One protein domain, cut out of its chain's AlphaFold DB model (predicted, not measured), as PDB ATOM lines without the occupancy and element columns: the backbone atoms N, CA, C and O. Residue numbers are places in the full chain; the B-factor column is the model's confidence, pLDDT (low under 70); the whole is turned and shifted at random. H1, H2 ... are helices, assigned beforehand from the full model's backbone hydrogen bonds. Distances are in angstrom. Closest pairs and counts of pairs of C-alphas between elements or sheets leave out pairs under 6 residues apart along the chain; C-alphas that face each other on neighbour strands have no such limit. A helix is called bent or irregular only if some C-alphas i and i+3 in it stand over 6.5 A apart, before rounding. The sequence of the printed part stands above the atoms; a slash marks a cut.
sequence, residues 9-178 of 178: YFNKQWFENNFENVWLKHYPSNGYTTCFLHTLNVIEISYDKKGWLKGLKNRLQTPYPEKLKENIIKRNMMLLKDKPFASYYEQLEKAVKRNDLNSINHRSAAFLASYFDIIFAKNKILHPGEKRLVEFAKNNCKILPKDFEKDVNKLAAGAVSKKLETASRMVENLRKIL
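What this domain is: This is residues 9 to 178 of the 178 residues of the protein "DUF4037 domain-containing protein" of Fusobacterium sp. CAG:439 (UniProt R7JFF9). An elongated bundle of helices makes the larger part of the model: the long H6 runs through it, with H4 and H5 one after the other along H6 and the hairpin of H8 and H9 packed on H6 and H5. Beyond one end of the bundle sits a small head, in which H2 crosses the nearly aligned H1 and H3, and residues 46 to 51 stick out from it; the short H7 is near H6 and H8. The printed part has 170 residues with nine named helices, H1 to H9 in chain order, and no named strand: the class is all helix. It is compact, with a radius of gyration of the C-alphas of 17.3 A, yet elongated, spanning 57 by 30 by 28 A.

How they stand to each other: Begin with H6, residues 101 to 122, the longest helix of the bundle, a group of helices that also holds H4, residues 66 to 82, H5, residues 88 to 97, H8, residues 148 to 157, and H9, residues 160 to 175. H4 touches H6 at a shallow tilt of 26 degrees, opposite ways, with the C-alphas of Lys 69 and Ala 121 closest at 4.9 A. H5 and H6 form a helical hairpin; look at Ala 95 and Ile 104, their closest C-alphas, 5.6 A apart, where H6 touches with residues 101 to 111 alone. H4 and H5 touch only at the corner, C-alphas 80 and 88 being closest at 5.3 A. With residues 105 to 112 alone, H6 touches H8, closest at the C-alphas of Ser 108 and Ala 156, 6.3 A. H8 and H9 form a second helical hairpin, closest at the C-alphas of Leu 155 and Lys 163, 5.2 A. H9 touches H5, closest at the C-alphas of Glu 93 and Leu 164, 6.6 A. H7, residues 133 to 140, is close to but not clearly touching H6, with the C-alphas of Phe 120 and Ala 137 closest at 7.6 A. Now turn to H1, residues 12 to 24, whose residues 15 to 19 alone touch H2, residues 35 to 42, about perpendicular at 82 degrees, closest at the C-alphas of Phe 19 and Leu 37, 6.7 A. H2 and H3, residues 52 to 59, only just touch, with 3 pairs of C-alphas within 8 A, closest at Leu 40 and Lys 57, 6.0 A. H1 and H4 are close but not clearly touching, closest at the C-alphas of Trp 23 and Leu 68, 7.1 A. Every O i to N i+4 pair is within hydrogen-bond range in H1 to H8, and 10 of 12 in H9.

Where its parts are: Find C-alpha 101 at (173.660, 263.170, 175.458); from there H6 runs 31.5 A to C-alpha 122 at (194.515, 240.319, 169.451). H9 measures 23.8 A and ends at C-alpha 175, at (194.505, 249.092, 162.701); it is irregular, with C-alphas 161 and 164 7.3 A apart. H4 measures 21.2 A and is only just irregular, with C-alphas 79 and 82 6.6 A apart. H1 is 16.9 A long, H8 14.2 A, H5 14.1 A, H3 11.0 A, H2 10.8 A and H7 10.2 A.

The domain as a whole: The two C-alphas farthest apart are those of Lys 49 and Lys 97, 57.4 A. The printed part has no cut and ends at residue 178, the chain's last. No link is long; those from H4 to H5, H5 to H6 and H8 to H9 are tight. The mean pLDDT of the printed part is 97.3, and no printed residue is under 70.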
ATOM      1  N   TYR A   9     172.553 231.934 189.336       93.44
ATOM      2  CA  TYR A   9     172.190 230.649 188.749       93.44
ATOM      3  C   TYR A   9     172.393 230.697 187.238       93.44
ATOM      4  O   TYR A   9     171.866 231.576 186.561       93.44
ATOM      5  N   PHE A  10     173.120 229.717 186.705       90.75
ATOM      6  CA  PHE A  10     173.295 229.540 185.266       90.75
ATOM      7  C   PHE A  10     172.597 228.266 184.804       90.75
ATOM      8  O   PHE A  10     172.747 227.197 185.399       90.75
ATOM      9  N   ASN A  11     171.858 228.367 183.701       95.62
ATOM     10  CA  ASN A  11     171.336 227.195 183.017       95.62
ATOM     11  C   ASN A  11     172.497 226.443 182.335       95.62
ATOM     12  O   ASN A  11     173.264 227.042 181.580       95.62
ATOM     13  N   LYS A  12     172.616 225.133 182.590       95.25
ATOM     14  CA  LYS A  12     173.717 224.308 182.060       95.25
ATOM     15  C   LYS A  12     173.765 224.299 180.537       95.25
ATOM     16  O   LYS A  12     174.818 224.574 179.974       95.25
ATOM     17  N   GLN A  13     172.618 224.073 179.897       96.81
ATOM     18  CA  GLN A  13     172.510 224.029 178.442       96.81
ATOM     19  C   GLN A  13     172.902 225.367 177.818       96.81
ATOM     20  O   GLN A  13     173.603 225.409 176.814       96.81
ATOM     21  N   TRP A  14     172.475 226.479 178.418       96.56
ATOM     22  CA  TRP A  14     172.870 227.803 177.949       96.56
ATOM     23  C   TRP A  14     174.388 228.012 178.048       96.56
ATOM     24  O   TRP A  14     174.992 228.521 177.106       96.56
ATOM     25  N   PHE A  15     175.010 227.586 179.150       95.69
ATOM     26  CA  PHE A  15     176.452 227.740 179.361       95.69
ATOM     27  C   PHE A  15     177.266 226.862 178.396       95.69
ATOM     28  O   PHE A  15     178.253 227.317 177.819       95.69
ATOM     29  N   GLU A  16     176.817 225.629 178.154       97.12
ATOM     30  CA  GLU A  16     177.383 224.734 177.138       97.12
ATOM     31  C   GLU A  16     177.232 225.318 175.733       97.12
ATOM     32  O   GLU A  16     178.211 225.394 174.995       97.12
ATOM     33  N   ASN A  17     176.047 225.824 175.383       97.62
ATOM     34  CA  ASN A  17     175.810 226.470 174.093       97.62
ATOM     35  C   ASN A  17     176.695 227.710 173.912       97.62
ATOM     36  O   ASN A  17     177.195 227.949 172.814       97.62
ATOM     37  N   ASN A  18     176.902 228.504 174.971       97.00
ATOM     38  CA  ASN A  18     177.833 229.629 174.938       97.00
ATOM     39  C   ASN A  18     179.260 229.144 174.642       97.00
ATOM     40  O   ASN A  18     179.895 229.663 173.722       97.00
ATOM     41  N   PHE A  19     179.718 228.100 175.342       97.81
ATOM     42  CA  PHE A  19     181.019 227.489 175.091       97.81
ATOM     43  C   PHE A  19     181.160 226.994 173.652       97.81
ATOM     44  O   PHE A  19     182.116 227.345 172.967       97.81
ATOM     45  N   GLU A  20     180.205 226.205 173.166       98.12
ATOM     46  CA  GLU A  20     180.270 225.623 171.827       98.12
ATOM     47  C   GLU A  20     180.245 226.688 170.737       98.12
ATOM     48  O   GLU A  20     181.045 226.641 169.804       98.12
ATOM     49  N   ASN A  21     179.350 227.668 170.852       98.38
ATOM     50  CA  ASN A  21     179.219 228.711 169.845       98.38
ATOM     51  C   ASN A  21     180.470 229.591 169.781       98.38
ATOM     52  O   ASN A  21     180.930 229.907 168.685       98.38
ATOM     53  N   VAL A  22     181.048 229.953 170.927       98.50
ATOM     54  CA  VAL A  22     182.219 230.833 170.961       98.50
ATOM     55  C   VAL A  22     183.508 230.052 170.710       98.50
ATOM     56  O   VAL A  22     184.252 230.386 169.793       98.50
ATOM     57  N   TRP A  23     183.790 229.011 171.492       98.31
ATOM     58  CA  TRP A  23     185.093 228.341 171.475       98.31
ATOM     59  C   TRP A  23     185.254 227.346 170.326       98.31
ATOM     60  O   TRP A  23     186.351 227.229 169.794       98.31
ATOM     61  N   LEU A  24     184.181 226.653 169.918       97.62
ATOM     62  CA  LEU A  24     184.258 225.629 168.865       97.62
ATOM     63  C   LEU A  24     183.796 226.144 167.500       97.62
ATOM     64  O   LEU A  24     184.441 225.889 166.486       97.62
ATOM     65  N   LYS A  25     182.676 226.876 167.456       98.56
ATOM     66  CA  LYS A  25     182.120 227.425 166.204       98.56
ATOM     67  C   LYS A  25     182.667 228.810 165.863       98.56
ATOM     68  O   LYS A  25     182.451 229.296 164.754       98.56
ATOM     69  N   HIS A  26     183.406 229.427 166.784       98.62
ATOM     70  CA  HIS A  26     184.079 230.708 166.587       98.62
ATOM     71  C   HIS A  26     183.125 231.878 166.300       98.62
ATOM     72  O   HIS A  26     183.471 232.788 165.542       98.62
ATOM     73  N   TYR A  27     181.916 231.863 166.866       98.56
ATOM     74  CA  TYR A  27     180.921 232.918 166.677       98.56
ATOM     75  C   TYR A  27     181.179 234.099 167.622       98.56
ATOM     76  O   TYR A  27     181.102 233.936 168.841       98.56
ATOM     77  N   PRO A  28     181.477 235.298 167.085       98.06
ATOM     78  CA  PRO A  28     181.733 236.478 167.893       98.06
ATOM     79  C   PRO A  28     180.438 237.190 168.297       98.06
ATOM     80  O   PRO A  28     179.425 237.124 167.597       98.06
ATOM     81  N   SER A  29     180.508 237.943 169.391       96.75
ATOM     82  CA  SER A  29     179.442 238.832 169.867       96.75
ATOM     83  C   SER A  29     179.750 240.302 169.543       96.75
ATOM     84  O   SER A  29     180.781 240.628 168.952       96.75
ATOM     85  N   ASN A  30     178.832 241.210 169.885       95.12
ATOM     86  CA  ASN A  30     179.048 242.659 169.778       95.12
ATOM     87  C   ASN A  30     179.775 243.165 171.034       95.12
ATOM     88  O   ASN A  30     179.164 243.805 171.889       95.12
ATOM     89  N   GLY A  31     181.055 242.823 171.157       95.00
ATOM     90  CA  GLY A  31     181.812 242.965 172.398       95.00
ATOM     91  C   GLY A  31     181.645 241.762 173.331       95.00
ATOM     92  O   GLY A  31     180.770 240.918 173.124       95.00
ATOM     93  N   TYR A  32     182.487 241.693 174.368       96.25
ATOM     94  CA  TYR A  32     182.426 240.692 175.444       96.25
ATOM     95  C   TYR A  32     182.394 239.224 174.992       96.25
ATOM     96  O   TYR A  32     181.901 238.369 175.727       96.25
ATOM     97  N   THR A  33     182.923 238.894 173.810       98.56
ATOM     98  CA  THR A  33     182.698 237.587 173.173       98.56
ATOM     99  C   THR A  33     183.072 236.413 174.079       98.56
ATOM    100  O   THR A  33     182.371 235.406 174.116       98.56
ATOM    101  N   THR A  34     184.170 236.539 174.823       98.56
ATOM    102  CA  THR A  34     184.741 235.453 175.629       98.56
ATOM    103  C   THR A  34     184.515 235.616 177.135       98.56
ATOM    104  O   THR A  34     185.162 234.924 177.919       98.56
ATOM    105  N   CYS A  35     183.597 236.487 177.579       97.25
ATOM    106  CA  CYS A  35     183.448 236.797 179.008       97.25
ATOM    107  C   CYS A  35     183.022 235.600 179.869       97.25
ATOM    108  O   CYS A  35     183.604 235.359 180.925       97.25
ATOM    109  N   PHE A  36     182.083 234.778 179.399       96.75
ATOM    110  CA  PHE A  36     181.678 233.570 180.123       96.75
ATOM    111  C   PHE A  36     182.738 232.464 180.062       96.75
ATOM    112  O   PHE A  36     182.861 231.683 181.005       96.75
ATOM    113  N   LEU A  37     183.569 232.444 179.014       97.81
ATOM    114  CA  LEU A  37     184.744 231.573 178.963       97.81
ATOM    115  C   LEU A  37     185.802 232.010 179.978       97.81
ATOM    116  O   LEU A  37     186.420 231.161 180.612       97.81
ATOM    117  N   HIS A  38     185.989 233.320 180.176       97.62
ATOM    118  CA  HIS A  38     186.844 233.835 181.243       97.62
ATOM    119  C   HIS A  38     186.332 233.377 182.612       97.62
ATOM    120  O   HIS A  38     187.108 232.822 183.386       97.62
ATOM    121  N   THR A  39     185.027 233.515 182.879       95.50
ATOM    122  CA  THR A  39     184.396 233.004 184.109       95.50
ATOM    123  C   THR A  39     184.661 231.510 184.297       95.50
ATOM    124  O   THR A  39     185.119 231.103 185.362       95.50
ATOM    125  N   LEU A  40     184.453 230.691 183.260       96.31
ATOM    126  CA  LEU A  40     184.767 229.258 183.294       96.31
ATOM    127  C   LEU A  40     186.251 228.990 183.595       96.31
ATOM    128  O   LEU A  40     186.585 228.055 184.324       96.31
ATOM    129  N   ASN A  41     187.153 229.798 183.042       96.06
ATOM    130  CA  ASN A  41     188.586 229.635 183.245       96.06
ATOM    131  C   ASN A  41     189.002 229.921 184.694       96.06
ATOM    132  O   ASN A  41     189.819 229.187 185.250       96.06
ATOM    133  N   VAL A  42     188.429 230.948 185.325       95.00
ATOM    134  CA  VAL A  42     188.841 231.393 186.669       95.00
ATOM    135  C   VAL A  42     188.021 230.793 187.809       95.00
ATOM    136  O   VAL A  42     188.442 230.892 188.953       95.00
ATOM    137  N   ILE A  43     186.883 230.146 187.531       94.12
ATOM    138  CA  ILE A  43     186.033 229.577 188.587       94.12
ATOM    139  C   ILE A  43     186.770 228.520 189.422       94.12
ATOM    140  O   ILE A  43     187.419 227.610 188.885       94.12
ATOM    141  N   GLU A  44     186.624 228.621 190.740       96.12
ATOM    142  CA  GLU A  44     187.028 227.600 191.704       96.12
ATOM    143  C   GLU A  44     185.842 226.665 191.965       96.12
ATOM    144  O   GLU A  44     184.738 227.101 192.290       96.12
ATOM    145  N   ILE A  45     186.046 225.363 191.760       96.19
ATOM    146  CA  ILE A  45     184.966 224.376 191.829       96.19
ATOM    147  C   ILE A  45     184.897 223.808 193.246       96.19
ATOM    148  O   ILE A  45     185.650 222.897 193.582       96.19
ATOM    149  N   SER A  46     183.960 224.303 194.053       96.56
ATOM    150  CA  SER A  46     183.726 223.779 195.409       96.56
ATOM    151  C   SER A  46     182.898 222.487 195.427       96.56
ATOM    152  O   SER A  46     183.036 221.681 196.343       96.56
ATOM    153  N   TYR A  47     182.029 222.271 194.431       96.44
ATOM    154  CA  TYR A  47     181.193 221.071 194.316       96.44
ATOM    155  C   TYR A  47     180.818 220.776 192.855       96.44
ATOM    156  O   TYR A  47     180.244 221.625 192.177       96.44
ATOM    157  N   ASP A  48     181.095 219.558 192.376       96.88
ATOM    158  CA  ASP A  48     180.727 219.102 191.024       96.88
ATOM    159  C   ASP A  48     180.571 217.573 190.966       96.88
ATOM    160  O   ASP A  48     181.420 216.848 190.450       96.88
ATOM    161  N   LYS A  49     179.461 217.061 191.516       96.06
ATOM    162  CA  LYS A  49     179.208 215.613 191.669       96.06
ATOM    163  C   LYS A  49     179.360 214.798 190.378       96.06
ATOM    164  O   LYS A  49     179.732 213.633 190.441       96.06
ATOM    165  N   LYS A  50     179.016 215.379 189.224       96.56
ATOM    166  CA  LYS A  50     179.035 214.694 187.917       96.56
ATOM    167  C   LYS A  50     180.215 215.113 187.031       96.56
ATOM    168  O   LYS A  50     180.256 214.708 185.876       96.56
ATOM    169  N   GLY A  51     181.144 215.929 187.537       96.62
ATOM    170  CA  GLY A  51     182.299 216.410 186.771       96.62
ATOM    171  C   GLY A  51     181.939 217.282 185.561       96.62
ATOM    172  O   GLY A  51     182.733 217.383 184.628       96.62
ATOM    173  N   TRP A  52     180.745 217.880 185.547       96.19
ATOM    174  CA  TRP A  52     180.237 218.651 184.410       96.19
ATOM    175  C   TRP A  52     181.064 219.919 184.175       96.19
ATOM    176  O   TRP A  52     181.545 220.167 183.068       96.19
ATOM    177  N   LEU A  53     181.276 220.701 185.235       95.69
ATOM    178  CA  LEU A  53     181.993 221.969 185.157       95.69
ATOM    179  C   LEU A  53     183.492 221.729 184.954       95.69
ATOM    180  O   LEU A  53     184.120 222.404 184.137       95.69
ATOM    181  N   LYS A  54     184.050 220.714 185.630       96.88
ATOM    182  CA  LYS A  54     185.442 220.282 185.421       96.88
ATOM    183  C   LYS A  54     185.677 219.828 183.978       96.88
ATOM    184  O   LYS A  54     186.669 220.224 183.370       96.88
ATOM    185  N   GLY A  55     184.757 219.047 183.412       96.31
ATOM    186  CA  GLY A  55     184.822 218.603 182.019       96.31
ATOM    187  C   GLY A  55     184.825 219.774 181.035       96.31
ATOM    188  O   GLY A  55     185.663 219.821 180.135       96.31
ATOM    189  N   LEU A  56     183.946 220.760 181.237       95.44
ATOM    190  CA  LEU A  56     183.898 221.947 180.382       95.44
ATOM    191  C   LEU A  56     185.160 222.815 180.519       95.44
ATOM    192  O   LEU A  56     185.724 223.239 179.513       95.44
ATOM    193  N   LYS A  57     185.657 223.017 181.748       96.38
ATOM    194  CA  LYS A  57     186.900 223.761 182.014       96.38
ATOM    195  C   LYS A  57     188.114 223.110 181.347       96.38
ATOM    196  O   LYS A  57     188.935 223.821 180.777       96.38
ATOM    197  N   ASN A  58     188.193 221.778 181.349       96.25
ATOM    198  CA  ASN A  58     189.254 221.032 180.665       96.25
ATOM    199  C   ASN A  58     189.212 221.223 179.143       96.25
ATOM    200  O   ASN A  58     190.260 221.367 178.520       96.25
ATOM    201  N   ARG A  59     188.019 221.291 178.537       95.81
ATOM    202  CA  ARG A  59     187.862 221.564 177.094       95.81
ATOM    203  C   ARG A  59     188.338 222.966 176.694       95.81
ATOM    204  O   ARG A  59     188.631 223.181 175.525       95.81
ATOM    205  N   LEU A  60     188.416 223.902 177.643       96.12
ATOM    206  CA  LEU A  60     188.977 225.239 177.431       96.12
ATOM    207  C   LEU A  60     190.517 225.262 177.508       96.12
ATOM    208  O   LEU A  60     191.120 226.247 177.100       96.12
ATOM    209  N   GLN A  61     191.169 224.196 177.998       94.62
ATOM    210  CA  GLN A  61     192.634 224.101 178.135       94.62
ATOM    211  C   GLN A  61     193.330 223.798 176.799       94.62
ATOM    212  O   GLN A  61     194.200 222.936 176.694       94.62
ATOM    213  N   THR A  62     192.924 224.511 175.755       95.94
ATOM    214  CA  THR A  62     193.554 224.513 174.438       95.94
ATOM    215  C   THR A  62     194.101 225.910 174.157       95.94
ATOM    216  O   THR A  62     193.641 226.885 174.757       95.94
ATOM    217  N   PRO A  63     195.047 226.063 173.219       97.62
ATOM    218  CA  PRO A  63     195.416 227.385 172.731       97.62
ATOM    219  C   PRO A  63     194.187 228.178 172.262       97.62
ATOM    220  O   PRO A  63     193.225 227.598 171.751       97.62
ATOM    221  N   TYR A  64     194.234 229.503 172.412       98.50
ATOM    222  CA  TYR A  64     193.187 230.394 171.911       98.50
ATOM    223  C   TYR A  64     192.998 230.179 170.397       98.50
ATOM    224  O   TYR A  64     193.973 230.336 169.655       98.50
ATOM    225  N   PRO A  65     191.784 229.861 169.907       98.56
ATOM    226  CA  PRO A  65     191.582 229.574 168.492       98.56
ATOM    227  C   PRO A  65     191.855 230.801 167.613       98.56
ATOM    228  O   PRO A  65     191.199 231.837 167.763       98.56
ATOM    229  N   GLU A  66     192.771 230.693 166.642       98.56
ATOM    230  CA  GLU A  66     193.047 231.808 165.717       98.56
ATOM    231  C   GLU A  66     191.786 232.240 164.971       98.56
ATOM    232  O   GLU A  66     191.541 233.436 164.812       98.56
ATOM    233  N   LYS A  67     190.926 231.283 164.599       98.75
ATOM    234  CA  LYS A  67     189.697 231.606 163.879       98.75
ATOM    235  C   LYS A  67     188.724 232.441 164.707       98.75
ATOM    236  O   LYS A  67     188.091 233.351 164.176       98.75
ATOM    237  N   LEU A  68     188.633 232.174 166.011       98.81
ATOM    238  CA  LEU A  68     187.849 232.997 166.931       98.81
ATOM    239  C   LEU A  68     188.416 234.412 167.011       98.81
ATOM    240  O   LEU A  68     187.661 235.377 166.916       98.81
ATOM    241  N   LYS A  69     189.739 234.545 167.142       98.81
ATOM    242  CA  LYS A  69     190.410 235.850 167.167       98.81
ATOM    243  C   LYS A  69     190.104 236.650 165.899       98.81
ATOM    244  O   LYS A  69     189.657 237.789 166.005       98.81
ATOM    245  N   GLU A  70     190.285 236.059 164.719       98.81
ATOM    246  CA  GLU A  70     189.960 236.697 163.433       98.81
ATOM    247  C   GLU A  70     188.496 237.138 163.364       98.81
ATOM    248  O   GLU A  70     188.198 238.269 162.973       98.81
ATOM    249  N   ASN A  71     187.575 236.260 163.769       98.88
ATOM    250  CA  ASN A  71     186.145 236.540 163.716       98.88
ATOM    251  C   ASN A  71     185.748 237.672 164.675       98.88
ATOM    252  O   ASN A  71     184.982 238.551 164.273       98.88
ATOM    253  N   ILE A  72     186.288 237.702 165.902       98.88
ATOM    254  CA  ILE A  72     186.073 238.798 166.864       98.88
ATOM    255  C   ILE A  72     186.582 240.116 166.291       98.88
ATOM    256  O   ILE A  72     185.845 241.105 166.304       98.88
ATOM    257  N   ILE A  73     187.809 240.125 165.761       98.75
ATOM    258  CA  ILE A  73     188.422 241.322 165.178       98.75
ATOM    259  C   ILE A  73     187.560 241.834 164.022       98.75
ATOM    260  O   ILE A  73     187.136 242.988 164.036       98.75
ATOM    261  N   LYS A  74     187.219 240.968 163.060       98.38
ATOM    262  CA  LYS A  74     186.400 241.326 161.893       98.38
ATOM    263  C   LYS A  74     185.032 241.878 162.298       98.38
ATOM    264  O   LYS A  74     184.627 242.937 161.825       98.38
ATOM    265  N   ARG A  75     184.313 241.171 163.178       98.25
ATOM    266  CA  ARG A  75     182.977 241.560 163.664       98.25
ATOM    267  C   ARG A  75     183.010 242.934 164.321       98.25
ATOM    268  O   ARG A  75     182.195 243.790 163.985       98.25
ATOM    269  N   ASN A  76     183.935 243.142 165.249       98.50
ATOM    270  CA  ASN A  76     183.974 244.365 166.034       98.50
ATOM    271  C   ASN A  76     184.556 245.541 165.240       98.50
ATOM    272  O   ASN A  76     184.083 246.654 165.422       98.50
ATOM    273  N   MET A  77     185.470 245.326 164.287       98.19
ATOM    274  CA  MET A  77     185.921 246.385 163.369       98.19
ATOM    275  C   MET A  77     184.777 246.930 162.500       98.19
ATOM    276  O   MET A  77     184.628 248.151 162.367       98.19
ATOM    277  N   MET A  78     183.891 246.046 162.015       97.88
ATOM    278  CA  MET A  78     182.635 246.448 161.364       97.88
ATOM    279  C   MET A  78     181.784 247.327 162.281       97.88
ATOM    280  O   MET A  78     181.282 248.364 161.854       97.88
ATOM    281  N   LEU A  79     181.640 246.951 163.552       98.06
ATOM    282  CA  LEU A  79     180.870 247.739 164.513       98.06
ATOM    283  C   LEU A  79     181.533 249.077 164.852       98.06
ATOM    284  O   LEU A  79     180.824 250.068 164.973       98.06
ATOM    285  N   LEU A  80     182.863 249.141 164.966       98.25
ATOM    286  CA  LEU A  80     183.570 250.382 165.281       98.25
ATOM    287  C   LEU A  80     183.419 251.416 164.165       98.25
ATOM    288  O   LEU A  80     183.000 252.541 164.445       98.25
ATOM    289  N   LYS A  81     183.761 251.052 162.920       97.12
ATOM    290  CA  LYS A  81     183.806 252.019 161.807       97.12
ATOM    291  C   LYS A  81     183.582 251.428 160.411       97.12
ATOM    292  O   LYS A  81     183.195 252.182 159.528       97.12
ATOM    293  N   ASP A  82     183.773 250.123 160.200       94.81
ATOM    294  CA  ASP A  82     183.796 249.571 158.833       94.81
ATOM    295  C   ASP A  82     182.405 249.216 158.275       94.81
ATOM    296  O   ASP A  82     182.274 248.974 157.078       94.81
ATOM    297  N   LYS A  83     181.349 249.192 159.103       92.50
ATOM    298  CA  LYS A  83     179.962 249.005 158.646       92.50
ATOM    299  C   LYS A  83     179.364 250.341 158.183       92.50
ATOM    300  O   LYS A  83     179.050 251.167 159.048       92.50
ATOM    301  N   PRO A  84     179.105 250.530 156.875       86.19
ATOM    302  CA  PRO A  84     178.524 251.772 156.376       86.19
ATOM    303  C   PRO A  84     177.154 252.038 157.004       86.19
ATOM    304  O   PRO A  84     176.371 251.105 157.214       86.19
ATOM    305  N   PHE A  85     176.858 253.303 157.303       84.50
ATOM    306  CA  PHE A  85     175.554 253.808 157.773       84.50
ATOM    307  C   PHE A  85     175.124 253.363 159.179       84.50
ATOM    308  O   PHE A  85     174.164 253.916 159.734       84.50
ATOM    309  N   ALA A  86     175.820 252.388 159.770       91.00
ATOM    310  CA  ALA A  86     175.405 251.701 160.991       91.00
ATOM    311  C   ALA A  86     176.547 251.404 161.979       91.00
ATOM    312  O   ALA A  86     176.303 250.732 162.985       91.00
ATOM    313  N   SER A  87     177.770 251.886 161.747       97.38
ATOM    314  CA  SER A  87     178.856 251.781 162.731       97.38
ATOM    315  C   SER A  87     178.584 252.634 163.977       97.38
ATOM    316  O   SER A  87     177.819 253.601 163.948       97.38
ATOM    317  N   TYR A  88     179.208 252.289 165.102       98.25
ATOM    318  CA  TYR A  88     179.136 253.074 166.329       98.25
ATOM    319  C   TYR A  88     179.750 254.458 166.150       98.25
ATOM    320  O   TYR A  88     179.205 255.408 166.704       98.25
ATOM    321  N   TYR A  89     180.809 254.595 165.344       98.31
ATOM    322  CA  TYR A  89     181.378 255.898 165.001       98.31
ATOM    323  C   TYR A  89     180.350 256.818 164.332       98.31
ATOM    324  O   TYR A  89     180.123 257.932 164.799       98.31
ATOM    325  N   GLU A  90     179.673 256.357 163.279       97.75
ATOM    326  CA  GLU A  90     178.674 257.179 162.583       97.75
ATOM    327  C   GLU A  90     177.434 257.444 163.444       97.75
ATOM    328  O   GLU A  90     176.852 258.529 163.410       97.75
ATOM    329  N   GLN A  91     177.013 256.466 164.248       97.88
ATOM    330  CA  GLN A  91     175.915 256.666 165.194       97.88
ATOM    331  C   GLN A  91     176.276 257.696 166.271       97.88
ATOM    332  O   GLN A  91     175.433 258.520 166.629       97.88
ATOM    333  N   LEU A  92     177.522 257.679 166.754       98.19
ATOM    334  CA  LEU A  92     178.057 258.685 167.665       98.19
ATOM    335  C   LEU A  92     178.108 260.058 166.988       98.19
ATOM    336  O   LEU A  92     177.675 261.035 167.586       98.19
ATOM    337  N   GLU A  93     178.546 260.138 165.730       98.00
ATOM    338  CA  GLU A  93     178.557 261.384 164.952       98.00
ATOM    339  C   GLU A  93     177.157 261.992 164.844       98.00
ATOM    340  O   GLU A  93     176.950 263.167 165.155       98.00
ATOM    341  N   LYS A  94     176.171 261.174 164.470       97.88
ATOM    342  CA  LYS A  94     174.763 261.576 164.401       97.88
ATOM    343  C   LYS A  94     174.234 262.048 165.762       97.88
ATOM    344  O   LYS A  94     173.490 263.023 165.811       97.88
ATOM    345  N   ALA A  95     174.607 261.380 166.855       97.81
ATOM    346  CA  ALA A  95     174.201 261.770 168.206       97.81
ATOM    347  C   ALA A  95     174.832 263.104 168.644       97.81
ATOM    348  O   ALA A  95     174.130 263.959 169.179       97.81
ATOM    349  N   VAL A  96     176.118 263.318 168.340       97.75
ATOM    350  CA  VAL A  96     176.828 264.584 168.593       97.75
ATOM    351  C   VAL A  96     176.189 265.739 167.824       97.75
ATOM    352  O   VAL A  96     175.912 266.773 168.423       97.75
ATOM    353  N   LYS A  97     175.881 265.557 166.531       97.62
ATOM    354  CA  LYS A  97     175.231 266.592 165.700       97.62
ATOM    355  C   LYS A  97     173.882 267.054 166.259       97.62
ATOM    356  O   LYS A  97     173.529 268.215 166.106       97.62
ATOM    357  N   ARG A  98     173.137 266.154 166.907       97.31
ATOM    358  CA  ARG A  98     171.836 266.453 167.529       97.31
ATOM    359  C   ARG A  98     171.929 266.868 168.998       97.31
ATOM    360  O   ARG A  98     170.894 267.109 169.604       97.31
ATOM    361  N   ASN A  99     173.131 266.906 169.575       96.44
ATOM    362  CA  ASN A  99     173.348 267.121 171.006       96.44
ATOM    363  C   ASN A  99     172.566 266.136 171.911       96.44
ATOM    364  O   ASN A  99     172.086 266.490 172.985       96.44
ATOM    365  N   ASP A 100     172.427 264.879 171.476       98.00
ATOM    366  CA  ASP A 100     171.713 263.828 172.213       98.00
ATOM    367  C   ASP A 100     172.666 263.122 173.191       98.00
ATOM    368  O   ASP A 100     173.353 262.157 172.841       98.00
ATOM    369  N   LEU A 101     172.723 263.628 174.424       97.50
ATOM    370  CA  LEU A 101     173.660 263.170 175.458       97.50
ATOM    371  C   LEU A 101     173.489 261.691 175.823       97.50
ATOM    372  O   LEU A 101     174.487 260.989 176.006       97.50
ATOM    373  N   ASN A 102     172.251 261.197 175.894       98.06
ATOM    374  CA  ASN A 102     172.001 259.794 176.213       98.06
ATOM    375  C   ASN A 102     172.532 258.881 175.099       98.06
ATOM    376  O   ASN A 102     173.275 257.932 175.365       98.06
ATOM    377  N   SER A 103     172.244 259.215 173.836       98.12
ATOM    378  CA  SER A 103     172.792 258.471 172.698       98.12
ATOM    379  C   SER A 103     174.313 258.573 172.607       98.12
ATOM    380  O   SER A 103     174.962 257.581 172.274       98.12
ATOM    381  N   ILE A 104     174.908 259.729 172.924       98.50
ATOM    382  CA  ILE A 104     176.370 259.895 172.966       98.50
ATOM    383  C   ILE A 104     176.988 258.935 173.986       98.50
ATOM    384  O   ILE A 104     177.948 258.233 173.654       98.50
ATOM    385  N   ASN A 105     176.436 258.864 175.200       98.19
ATOM    386  CA  ASN A 105     176.924 257.965 176.248       98.19
ATOM    387  C   ASN A 105     176.789 256.500 175.832       98.19
ATOM    388  O   ASN A 105     177.775 255.762 175.837       98.19
ATOM    389  N   HIS A 106     175.600 256.101 175.380       98.19
ATOM    390  CA  HIS A 106     175.336 254.733 174.948       98.19
ATOM    391  C   HIS A 106     176.246 254.300 173.785       98.19
ATOM    392  O   HIS A 106     176.811 253.206 173.811       98.19
ATOM    393  N   ARG A 107     176.459 255.160 172.777       98.06
ATOM    394  CA  ARG A 107     177.340 254.836 171.639       98.06
ATOM    395  C   ARG A 107     178.818 254.864 171.996       98.06
ATOM    396  O   ARG A 107     179.559 254.047 171.458       98.06
ATOM    397  N   SER A 108     179.233 255.715 172.931       98.44
ATOM    398  CA  SER A 108     180.598 255.679 173.475       98.44
ATOM    399  C   SER A 108     180.862 254.356 174.203       98.44
ATOM    400  O   SER A 108     181.883 253.719 173.958       98.44
ATOM    401  N   ALA A 109     179.921 253.897 175.036       98.06
ATOM    402  CA  ALA A 109     180.034 252.624 175.748       98.06
ATOM    403  C   ALA A 109     180.046 251.420 174.789       98.06
ATOM    404  O   ALA A 109     180.919 250.562 174.894       98.06
ATOM    405  N   ALA A 110     179.142 251.390 173.803       98.25
ATOM    406  CA  ALA A 110     179.103 250.326 172.796       98.25
ATOM    407  C   ALA A 110     180.389 250.274 171.948       98.25
ATOM    408  O   ALA A 110     180.912 249.193 171.676       98.25
ATOM    409  N   PHE A 111     180.938 251.437 171.579       98.69
ATOM    410  CA  PHE A 111     182.237 251.521 170.911       98.69
ATOM    411  C   PHE A 111     183.343 250.907 171.775       98.69
ATOM    412  O   PHE A 111     184.112 250.079 171.292       98.69
ATOM    413  N   LEU A 112     183.410 251.273 173.060       98.69
ATOM    414  CA  LEU A 112     184.417 250.743 173.980       98.69
ATOM    415  C   LEU A 112     184.279 249.229 174.181       98.69
ATOM    416  O   LEU A 112     185.295 248.537 174.169       98.69
ATOM    417  N   ALA A 113     183.058 248.698 174.276       98.44
ATOM    418  CA  ALA A 113     182.817 247.256 174.375       98.44
ATOM    419  C   ALA A 113     183.417 246.486 173.183       98.44
ATOM    420  O   ALA A 113     184.136 245.504 173.372       98.44
ATOM    421  N   SER A 114     183.196 246.964 171.953       98.56
ATOM    422  CA  SER A 114     183.817 246.378 170.756       98.56
ATOM    423  C   SER A 114     185.334 246.572 170.715       98.56
ATOM    424  O   SER A 114     186.058 245.667 170.308       98.56
ATOM    425  N   TYR A 115     185.830 247.733 171.144       98.81
ATOM    426  CA  TYR A 115     187.259 248.046 171.168       98.81
ATOM    427  C   TYR A 115     188.045 247.116 172.105       98.81
ATOM    428  O   TYR A 115     189.078 246.571 171.711       98.81
ATOM    429  N   PHE A 116     187.537 246.874 173.317       98.81
ATOM    430  CA  PHE A 116     188.159 245.959 174.275       98.81
ATOM    431  C   PHE A 116     188.145 244.506 173.797       98.81
ATOM    432  O   PHE A 116     189.157 243.818 173.922       98.81
ATOM    433  N   ASP A 117     187.050 244.055 173.184       98.75
ATOM    434  CA  ASP A 117     186.950 242.692 172.651       98.75
ATOM    435  C   ASP A 117     188.002 242.433 171.556       98.75
ATOM    436  O   ASP A 117     188.638 241.379 171.537       98.75
ATOM    437  N   ILE A 118     188.280 243.434 170.709       98.81
ATOM    438  CA  ILE A 118     189.375 243.375 169.725       98.81
ATOM    439  C   ILE A 118     190.739 243.291 170.416       98.81
ATOM    440  O   ILE A 118     191.565 242.463 170.028       98.81
ATOM    441  N   ILE A 119     190.995 244.135 171.422       98.81
ATOM    442  CA  ILE A 119     192.279 244.155 172.139       98.81
ATOM    443  C   ILE A 119     192.551 242.804 172.797       98.81
ATOM    444  O   ILE A 119     193.642 242.248 172.634       98.81
ATOM    445  N   PHE A 120     191.569 242.247 173.504       98.81
ATOM    446  CA  PHE A 120     191.734 240.961 174.171       98.81
ATOM    447  C   PHE A 120     191.896 239.822 173.164       98.81
ATOM    448  O   PHE A 120     192.828 239.028 173.306       98.81
ATOM    449  N   ALA A 121     191.116 239.805 172.079       98.75
ATOM    450  CA  ALA A 121     191.292 238.830 171.006       98.75
ATOM    451  C   ALA A 121     192.677 238.922 170.347       98.75
ATOM    452  O   ALA A 121     193.333 237.896 170.160       98.75
ATOM    453  N   LYS A 122     193.177 240.130 170.042       98.69
ATOM    454  CA  LYS A 122     194.515 240.319 169.451       98.69
ATOM    455  C   LYS A 122     195.614 239.753 170.350       98.69
ATOM    456  O   LYS A 122     196.559 239.148 169.844       98.69
ATOM    457  N   ASN A 123     195.456 239.910 171.663       98.75
ATOM    458  CA  ASN A 123     196.373 239.385 172.669       98.75
ATOM    459  C   ASN A 123     196.110 237.918 173.046       98.75
ATOM    460  O   ASN A 123     196.868 237.375 173.845       98.75
ATOM    461  N   LYS A 124     195.089 237.269 172.464       98.56
ATOM    462  CA  LYS A 124     194.659 235.896 172.785       98.56
ATOM    463  C   LYS A 124     194.291 235.712 174.263       98.56
ATOM    464  O   LYS A 124     194.588 234.685 174.869       98.56
ATOM    465  N   ILE A 125     193.647 236.722 174.843       98.12
ATOM    466  CA  ILE A 125     193.208 236.760 176.242       98.12
ATOM    467  C   ILE A 125     191.680 236.693 176.280       98.12
ATOM    468  O   ILE A 125     191.003 237.303 175.454       98.12
ATOM    469  N   LEU A 126     191.126 235.947 177.238       98.44
ATOM    470  CA  LEU A 126     189.681 235.911 177.468       98.44
ATOM    471  C   LEU A 126     189.227 237.209 178.148       98.44
ATOM    472  O   LEU A 126     189.840 237.645 179.124       98.44
ATOM    473  N   HIS A 127     188.144 237.804 177.658       98.44
ATOM    474  CA  HIS A 127     187.619 239.079 178.137       98.44
ATOM    475  C   HIS A 127     187.172 238.978 179.607       98.44
ATOM    476  O   HIS A 127     186.294 238.179 179.910       98.44
ATOM    477  N   PRO A 128     187.667 239.810 180.539       97.44
ATOM    478  CA  PRO A 128     187.398 239.656 181.976       97.44
ATOM    479  C   PRO A 128     186.059 240.272 182.445       97.44
ATOM    480  O   PRO A 128     185.920 240.672 183.598       97.44
ATOM    481  N   GLY A 129     185.066 240.415 181.560       95.44
ATOM    482  CA  GLY A 129     183.849 241.195 181.848       95.44
ATOM    483  C   GLY A 129     184.084 242.710 181.778       95.44
ATOM    484  O   GLY A 129     184.860 243.145 180.945       95.44
ATOM    485  N   GLU A 130     183.413 243.529 182.593       91.69
ATOM    486  CA  GLU A 130     183.400 245.003 182.413       91.69
ATOM    487  C   GLU A 130     184.322 245.784 183.364       91.69
ATOM    488  O   GLU A 130     184.618 246.963 183.157       91.69
ATOM    489  N   LYS A 131     184.754 245.157 184.459       91.69
ATOM    490  CA  LYS A 131     185.372 245.880 185.575       91.69
ATOM    491  C   LYS A 131     186.847 246.157 185.295       91.69
ATOM    492  O   LYS A 131     187.603 245.247 184.976       91.69
ATOM    493  N   ARG A 132     187.258 247.417 185.488       95.06
ATOM    494  CA  ARG A 132     188.667 247.866 185.467       95.06
ATOM    495  C   ARG A 132     189.446 247.425 184.218       95.06
ATOM    496  O   ARG A 132     190.624 247.086 184.291       95.06
ATOM    497  N   LEU A 133     188.794 247.460 183.056       97.69
ATOM    498  CA  LEU A 133     189.362 246.935 181.813       97.69
ATOM    499  C   LEU A 133     190.677 247.594 181.387       97.69
ATOM    500  O   LEU A 133     191.534 246.914 180.832       97.69
ATOM    501  N   VAL A 134     190.862 248.891 181.660       98.44
ATOM    502  CA  VAL A 134     192.119 249.601 181.368       98.44
ATOM    503  C   VAL A 134     193.281 249.014 182.172       98.44
ATOM    504  O   VAL A 134     194.310 248.670 181.595       98.44
ATOM    505  N   GLU A 135     193.106 248.869 183.488       98.44
ATOM    506  CA  GLU A 135     194.112 248.295 184.389       98.44
ATOM    507  C   GLU A 135     194.420 246.845 183.999       98.44
ATOM    508  O   GLU A 135     195.578 246.477 183.812       98.44
ATOM    509  N   PHE A 136     193.376 246.040 183.777       98.38
ATOM    510  CA  PHE A 136     193.537 244.657 183.347       98.38
ATOM    511  C   PHE A 136     194.304 244.558 182.022       98.38
ATOM    512  O   PHE A 136     195.242 243.770 181.918       98.38
ATOM    513  N   ALA A 137     193.950 245.363 181.018       98.56
ATOM    514  CA  ALA A 137     194.622 245.347 179.722       98.56
ATOM    515  C   ALA A 137     196.100 245.742 179.842       98.56
ATOM    516  O   ALA A 137     196.948 245.059 179.279       98.56
ATOM    517  N   LYS A 138     196.437 246.778 180.621       98.62
ATOM    518  CA  LYS A 138     197.836 247.185 180.849       98.62
ATOM    519  C   LYS A 138     198.675 246.094 181.515       98.62
ATOM    520  O   LYS A 138     199.846 245.955 181.182       98.62
ATOM    521  N   ASN A 139     198.077 245.326 182.422       98.31
ATOM    522  CA  ASN A 139     198.789 244.287 183.165       98.31
ATOM    523  C   ASN A 139     198.905 242.962 182.397       98.31
ATOM    524  O   ASN A 139     199.808 242.180 182.677       98.31
ATOM    525  N   ASN A 140     197.995 242.687 181.454       98.25
ATOM    526  CA  ASN A 140     197.883 241.365 180.828       98.25
ATOM    527  C   ASN A 140     198.137 241.367 179.313       98.25
ATOM    528  O   ASN A 140     198.555 240.348 178.767       98.25
ATOM    529  N   CYS A 141     197.899 242.475 178.603       98.44
ATOM    530  CA  CYS A 141     198.103 242.554 177.156       98.44
ATOM    531  C   CYS A 141     199.551 242.926 176.814       98.44
ATOM    532  O   CYS A 141     200.093 243.907 177.313       98.44
ATOM    533  N   LYS A 142     200.152 242.181 175.880       97.88
ATOM    534  CA  LYS A 142     201.492 242.470 175.341       97.88
ATOM    535  C   LYS A 142     201.470 243.570 174.280       97.88
ATOM    536  O   LYS A 142     202.464 244.259 174.085       97.88
ATOM    537  N   ILE A 143     200.354 243.702 173.565       98.12
ATOM    538  CA  ILE A 143     200.171 244.648 172.464       98.12
ATOM    539  C   ILE A 143     198.968 245.527 172.790       98.12
ATOM    540  O   ILE A 143     197.850 245.030 172.930       98.12
ATOM    541  N   LEU A 144     199.189 246.837 172.871       98.75
ATOM    542  CA  LEU A 144     198.140 247.833 173.064       98.75
ATOM    543  C   LEU A 144     198.246 248.922 171.991       98.75
ATOM    544  O   LEU A 144     199.356 249.246 171.561       98.75
ATOM    545  N   PRO A 145     197.119 249.508 171.551       98.56
ATOM    546  CA  PRO A 145     197.147 250.655 170.653       98.56
ATOM    547  C   PRO A 145     197.897 251.836 171.274       98.56
ATOM    548  O   PRO A 145     197.876 252.045 172.489       98.56
ATOM    549  N   LYS A 146     198.521 252.660 170.429       98.44
ATOM    550  CA  LYS A 146     199.112 253.926 170.873       98.44
ATOM    551  C   LYS A 146     198.057 254.777 171.599       98.44
ATOM    552  O   LYS A 146     196.912 254.836 171.155       98.44
ATOM    553  N   ASP A 147     198.464 255.426 172.692       98.25
ATOM    554  CA  ASP A 147     197.621 256.289 173.533       98.25
ATOM    555  C   ASP A 147     196.402 255.580 174.173       98.25
ATOM    556  O   ASP A 147     195.475 256.250 174.621       98.25
ATOM    557  N   PHE A 148     196.416 254.240 174.266       98.69
ATOM    558  CA  PHE A 148     195.299 253.393 174.719       98.69
ATOM    559  C   PHE A 148     194.505 253.945 175.917       98.69
ATOM    560  O   PHE A 148     193.321 254.248 175.784       98.69
ATOM    561  N   GLU A 149     195.135 254.106 177.083       98.56
ATOM    562  CA  GLU A 149     194.442 254.550 178.303       98.56
ATOM    563  C   GLU A 149     193.891 255.975 178.169       98.56
ATOM    564  O   GLU A 149     192.750 256.250 178.544       98.56
ATOM    565  N   LYS A 150     194.683 256.877 177.581       98.44
ATOM    566  CA  LYS A 150     194.291 258.270 177.354       98.44
ATOM    567  C   LYS A 150     193.056 258.352 176.461       98.44
ATOM    568  O   LYS A 150     192.132 259.106 176.767       98.44
ATOM    569  N   ASP A 151     193.031 257.581 175.381       98.62
ATOM    570  CA  ASP A 151     191.927 257.580 174.427       98.62
ATOM    571  C   ASP A 151     190.673 256.906 174.993       98.62
ATOM    572  O   ASP A 151     189.578 257.448 174.827       98.62
ATOM    573  N   VAL A 152     190.813 255.807 175.746       98.62
ATOM    574  CA  VAL A 152     189.687 255.189 176.470       98.62
ATOM    575  C   VAL A 152     189.063 256.184 177.448       98.62
ATOM    576  O   VAL A 152     187.853 256.409 177.398       98.62
ATOM    577  N   ASN A 153     189.871 256.840 178.285       98.25
ATOM    578  CA  ASN A 153     189.379 257.816 179.262       98.25
ATOM    579  C   ASN A 153     188.697 259.011 178.581       98.25
ATOM    580  O   ASN A 153     187.631 259.462 179.007       98.25
ATOM    581  N   LYS A 154     189.275 259.501 177.478       98.31
ATOM    582  CA  LYS A 154     188.735 260.630 176.714       98.31
ATOM    583  C   LYS A 154     187.434 260.276 175.993       98.31
ATOM    584  O   LYS A 154     186.532 261.110 175.950       98.31
ATOM    585  N   LEU A 155     187.292 259.058 175.468       98.44
ATOM    586  CA  LEU A 155     186.035 258.609 174.870       98.44
ATOM    587  C   LEU A 155     184.969 258.323 175.934       98.44
ATOM    588  O   LEU A 155     183.814 258.682 175.724       98.44
ATOM    589  N   ALA A 156     185.335 257.741 177.078       97.25
ATOM    590  CA  ALA A 156     184.401 257.430 178.159       97.25
ATOM    591  C   ALA A 156     183.858 258.702 178.833       97.25
ATOM    592  O   ALA A 156     182.650 258.931 178.835       97.25
ATOM    593  N   ALA A 157     184.748 259.565 179.329       96.12
ATOM    594  CA  ALA A 157     184.400 260.671 180.227       96.12
ATOM    595  C   ALA A 157     184.834 262.062 179.728       96.12
ATOM    596  O   ALA A 157     184.560 263.066 180.381       96.12
ATOM    597  N   GLY A 158     185.516 262.153 178.583       95.00
ATOM    598  CA  GLY A 158     185.958 263.433 178.030       95.00
ATOM    599  C   GLY A 158     184.829 264.273 177.424       95.00
ATOM    600  O   GLY A 158     183.710 263.806 177.198       95.00
ATOM    601  N   ALA A 159     185.160 265.528 177.106       96.62
ATOM    602  CA  ALA A 159     184.239 266.473 176.480       96.62
ATOM    603  C   ALA A 159     183.655 265.933 175.163       96.62
ATOM    604  O   ALA A 159     184.377 265.377 174.331       96.62
ATOM    605  N   VAL A 160     182.357 266.175 174.940       96.25
ATOM    606  CA  VAL A 160     181.627 265.751 173.729       96.25
ATOM    607  C   VAL A 160     182.342 266.193 172.450       96.25
ATOM    608  O   VAL A 160     182.515 265.387 171.536       96.25
ATOM    609  N   SER A 161     182.861 267.426 172.428       94.94
ATOM    610  CA  SER A 161     183.603 268.005 171.297       94.94
ATOM    611  C   SER A 161     184.852 267.218 170.892       94.94
ATOM    612  O   SER A 161     185.362 267.396 169.789       94.94
ATOM    613  N   LYS A 162     185.357 266.331 171.758       97.06
ATOM    614  CA  LYS A 162     186.545 265.513 171.498       97.06
ATOM    615  C   LYS A 162     186.249 264.038 171.237       97.06
ATOM    616  O   LYS A 162     187.178 263.311 170.871       97.06
ATOM    617  N   LYS A 163     185.009 263.569 171.414       97.06
ATOM    618  CA  LYS A 163     184.678 262.135 171.312       97.06
ATOM    619  C   LYS A 163     184.873 261.586 169.894       97.06
ATOM    620  O   LYS A 163     185.464 260.523 169.755       97.06
ATOM    621  N   LEU A 164     184.475 262.322 168.850       97.75
ATOM    622  CA  LEU A 164     184.617 261.867 167.454       97.75
ATOM    623  C   LEU A 164     186.076 261.759 167.008       97.75
ATOM    624  O   LEU A 164     186.497 260.711 166.526       97.75
ATOM    625  N   GLU A 165     186.865 262.809 167.241       98.00
ATOM    626  CA  GLU A 165     188.309 262.814 166.970       98.00
ATOM    627  C   GLU A 165     189.004 261.640 167.682       98.00
ATOM    628  O   GLU A 165     189.806 260.920 167.090       98.00
ATOM    629  N   THR A 166     188.642 261.404 168.947       98.62
ATOM    630  CA  THR A 166     189.192 260.306 169.750       98.62
ATOM    631  C   THR A 166     188.785 258.946 169.195       98.62
ATOM    632  O   THR A 166     189.655 258.110 168.982       98.62
ATOM    633  N   ALA A 167     187.506 258.728 168.881       98.56
ATOM    634  CA  ALA A 167     187.036 257.473 168.300       98.56
ATOM    635  C   ALA A 167     187.712 257.174 166.948       98.56
ATOM    636  O   ALA A 167     188.104 256.033 166.710       98.56
ATOM    637  N   SER A 168     187.920 258.178 166.083       98.31
ATOM    638  CA  SER A 168     188.657 257.977 164.824       98.31
ATOM    639  C   SER A 168     190.100 257.548 165.079       98.31
ATOM    640  O   SER A 168     190.533 256.521 164.550       98.31
ATOM    641  N   ARG A 169     190.811 258.279 165.948       98.50
ATOM    642  CA  ARG A 169     192.198 257.969 166.322       98.50
ATOM    643  C   ARG A 169     192.325 256.576 166.939       98.50
ATOM    644  O   ARG A 169     193.258 255.851 166.603       98.50
ATOM    645  N   MET A 170     191.380 256.171 167.788       98.75
ATOM    646  CA  MET A 170     191.350 254.825 168.369       98.75
ATOM    647  C   MET A 170     191.291 253.746 167.289       98.75
ATOM    648  O   MET A 170     192.048 252.784 167.371       98.75
ATOM    649  N   VAL A 171     190.446 253.909 166.262       98.69
ATOM    650  CA  VAL A 171     190.367 252.955 165.139       98.69
ATOM    651  C   VAL A 171     191.665 252.932 164.337       98.69
ATOM    652  O   VAL A 171     192.160 251.859 164.004       98.69
ATOM    653  N   GLU A 172     192.246 254.094 164.046       98.56
ATOM    654  CA  GLU A 172     193.517 254.188 163.320       98.56
ATOM    655  C   GLU A 172     194.665 253.515 164.082       98.56
ATOM    656  O   GLU A 172     195.435 252.751 163.501       98.56
ATOM    657  N   ASN A 173     194.770 253.752 165.391       98.62
ATOM    658  CA  ASN A 173     195.788 253.131 166.237       98.62
ATOM    659  C   ASN A 173     195.548 251.631 166.432       98.62
ATOM    660  O   ASN A 173     196.514 250.880 166.541       98.62
ATOM    661  N   LEU A 174     194.289 251.187 166.434       98.44
ATOM    662  CA  LEU A 174     193.947 249.770 166.468       98.44
ATOM    663  C   LEU A 174     194.385 249.071 165.176       98.44
ATOM    664  O   LEU A 174     195.071 248.060 165.240       98.44
ATOM    665  N   ARG A 175     194.093 249.649 164.004       98.38
ATOM    666  CA  ARG A 175     194.505 249.092 162.701       98.38
ATOM    667  C   ARG A 175     196.017 248.900 162.571       98.38
ATOM    668  O   ARG A 175     196.438 247.960 161.918       98.38
ATOM    669  N   LYS A 176     196.832 249.747 163.207       98.44
ATOM    670  CA  LYS A 176     198.303 249.622 163.186       98.44
ATOM    671  C   LYS A 176     198.831 248.391 163.921       98.44
ATOM    672  O   LYS A 176     199.972 248.009 163.695       98.44
ATOM    673  N   ILE A 177     198.042 247.821 164.832       97.56
ATOM    674  CA  ILE A 177     198.450 246.656 165.620       97.56
ATOM    675  C   ILE A 177     197.737 245.372 165.202       97.56
ATOM    676  O   ILE A 177     198.088 244.315 165.722       97.56
ATOM    677  N   LEU A 178     196.725 245.441 164.334       95.06
ATOM    678  CA  LEU A 178     195.976 244.279 163.854       95.06
ATOM    679  C   LEU A 178     196.739 243.572 162.744       95.06
ATOM    680  O   LEU A 178     197.006 242.369 162.983       95.06
TER     681      LEU A 178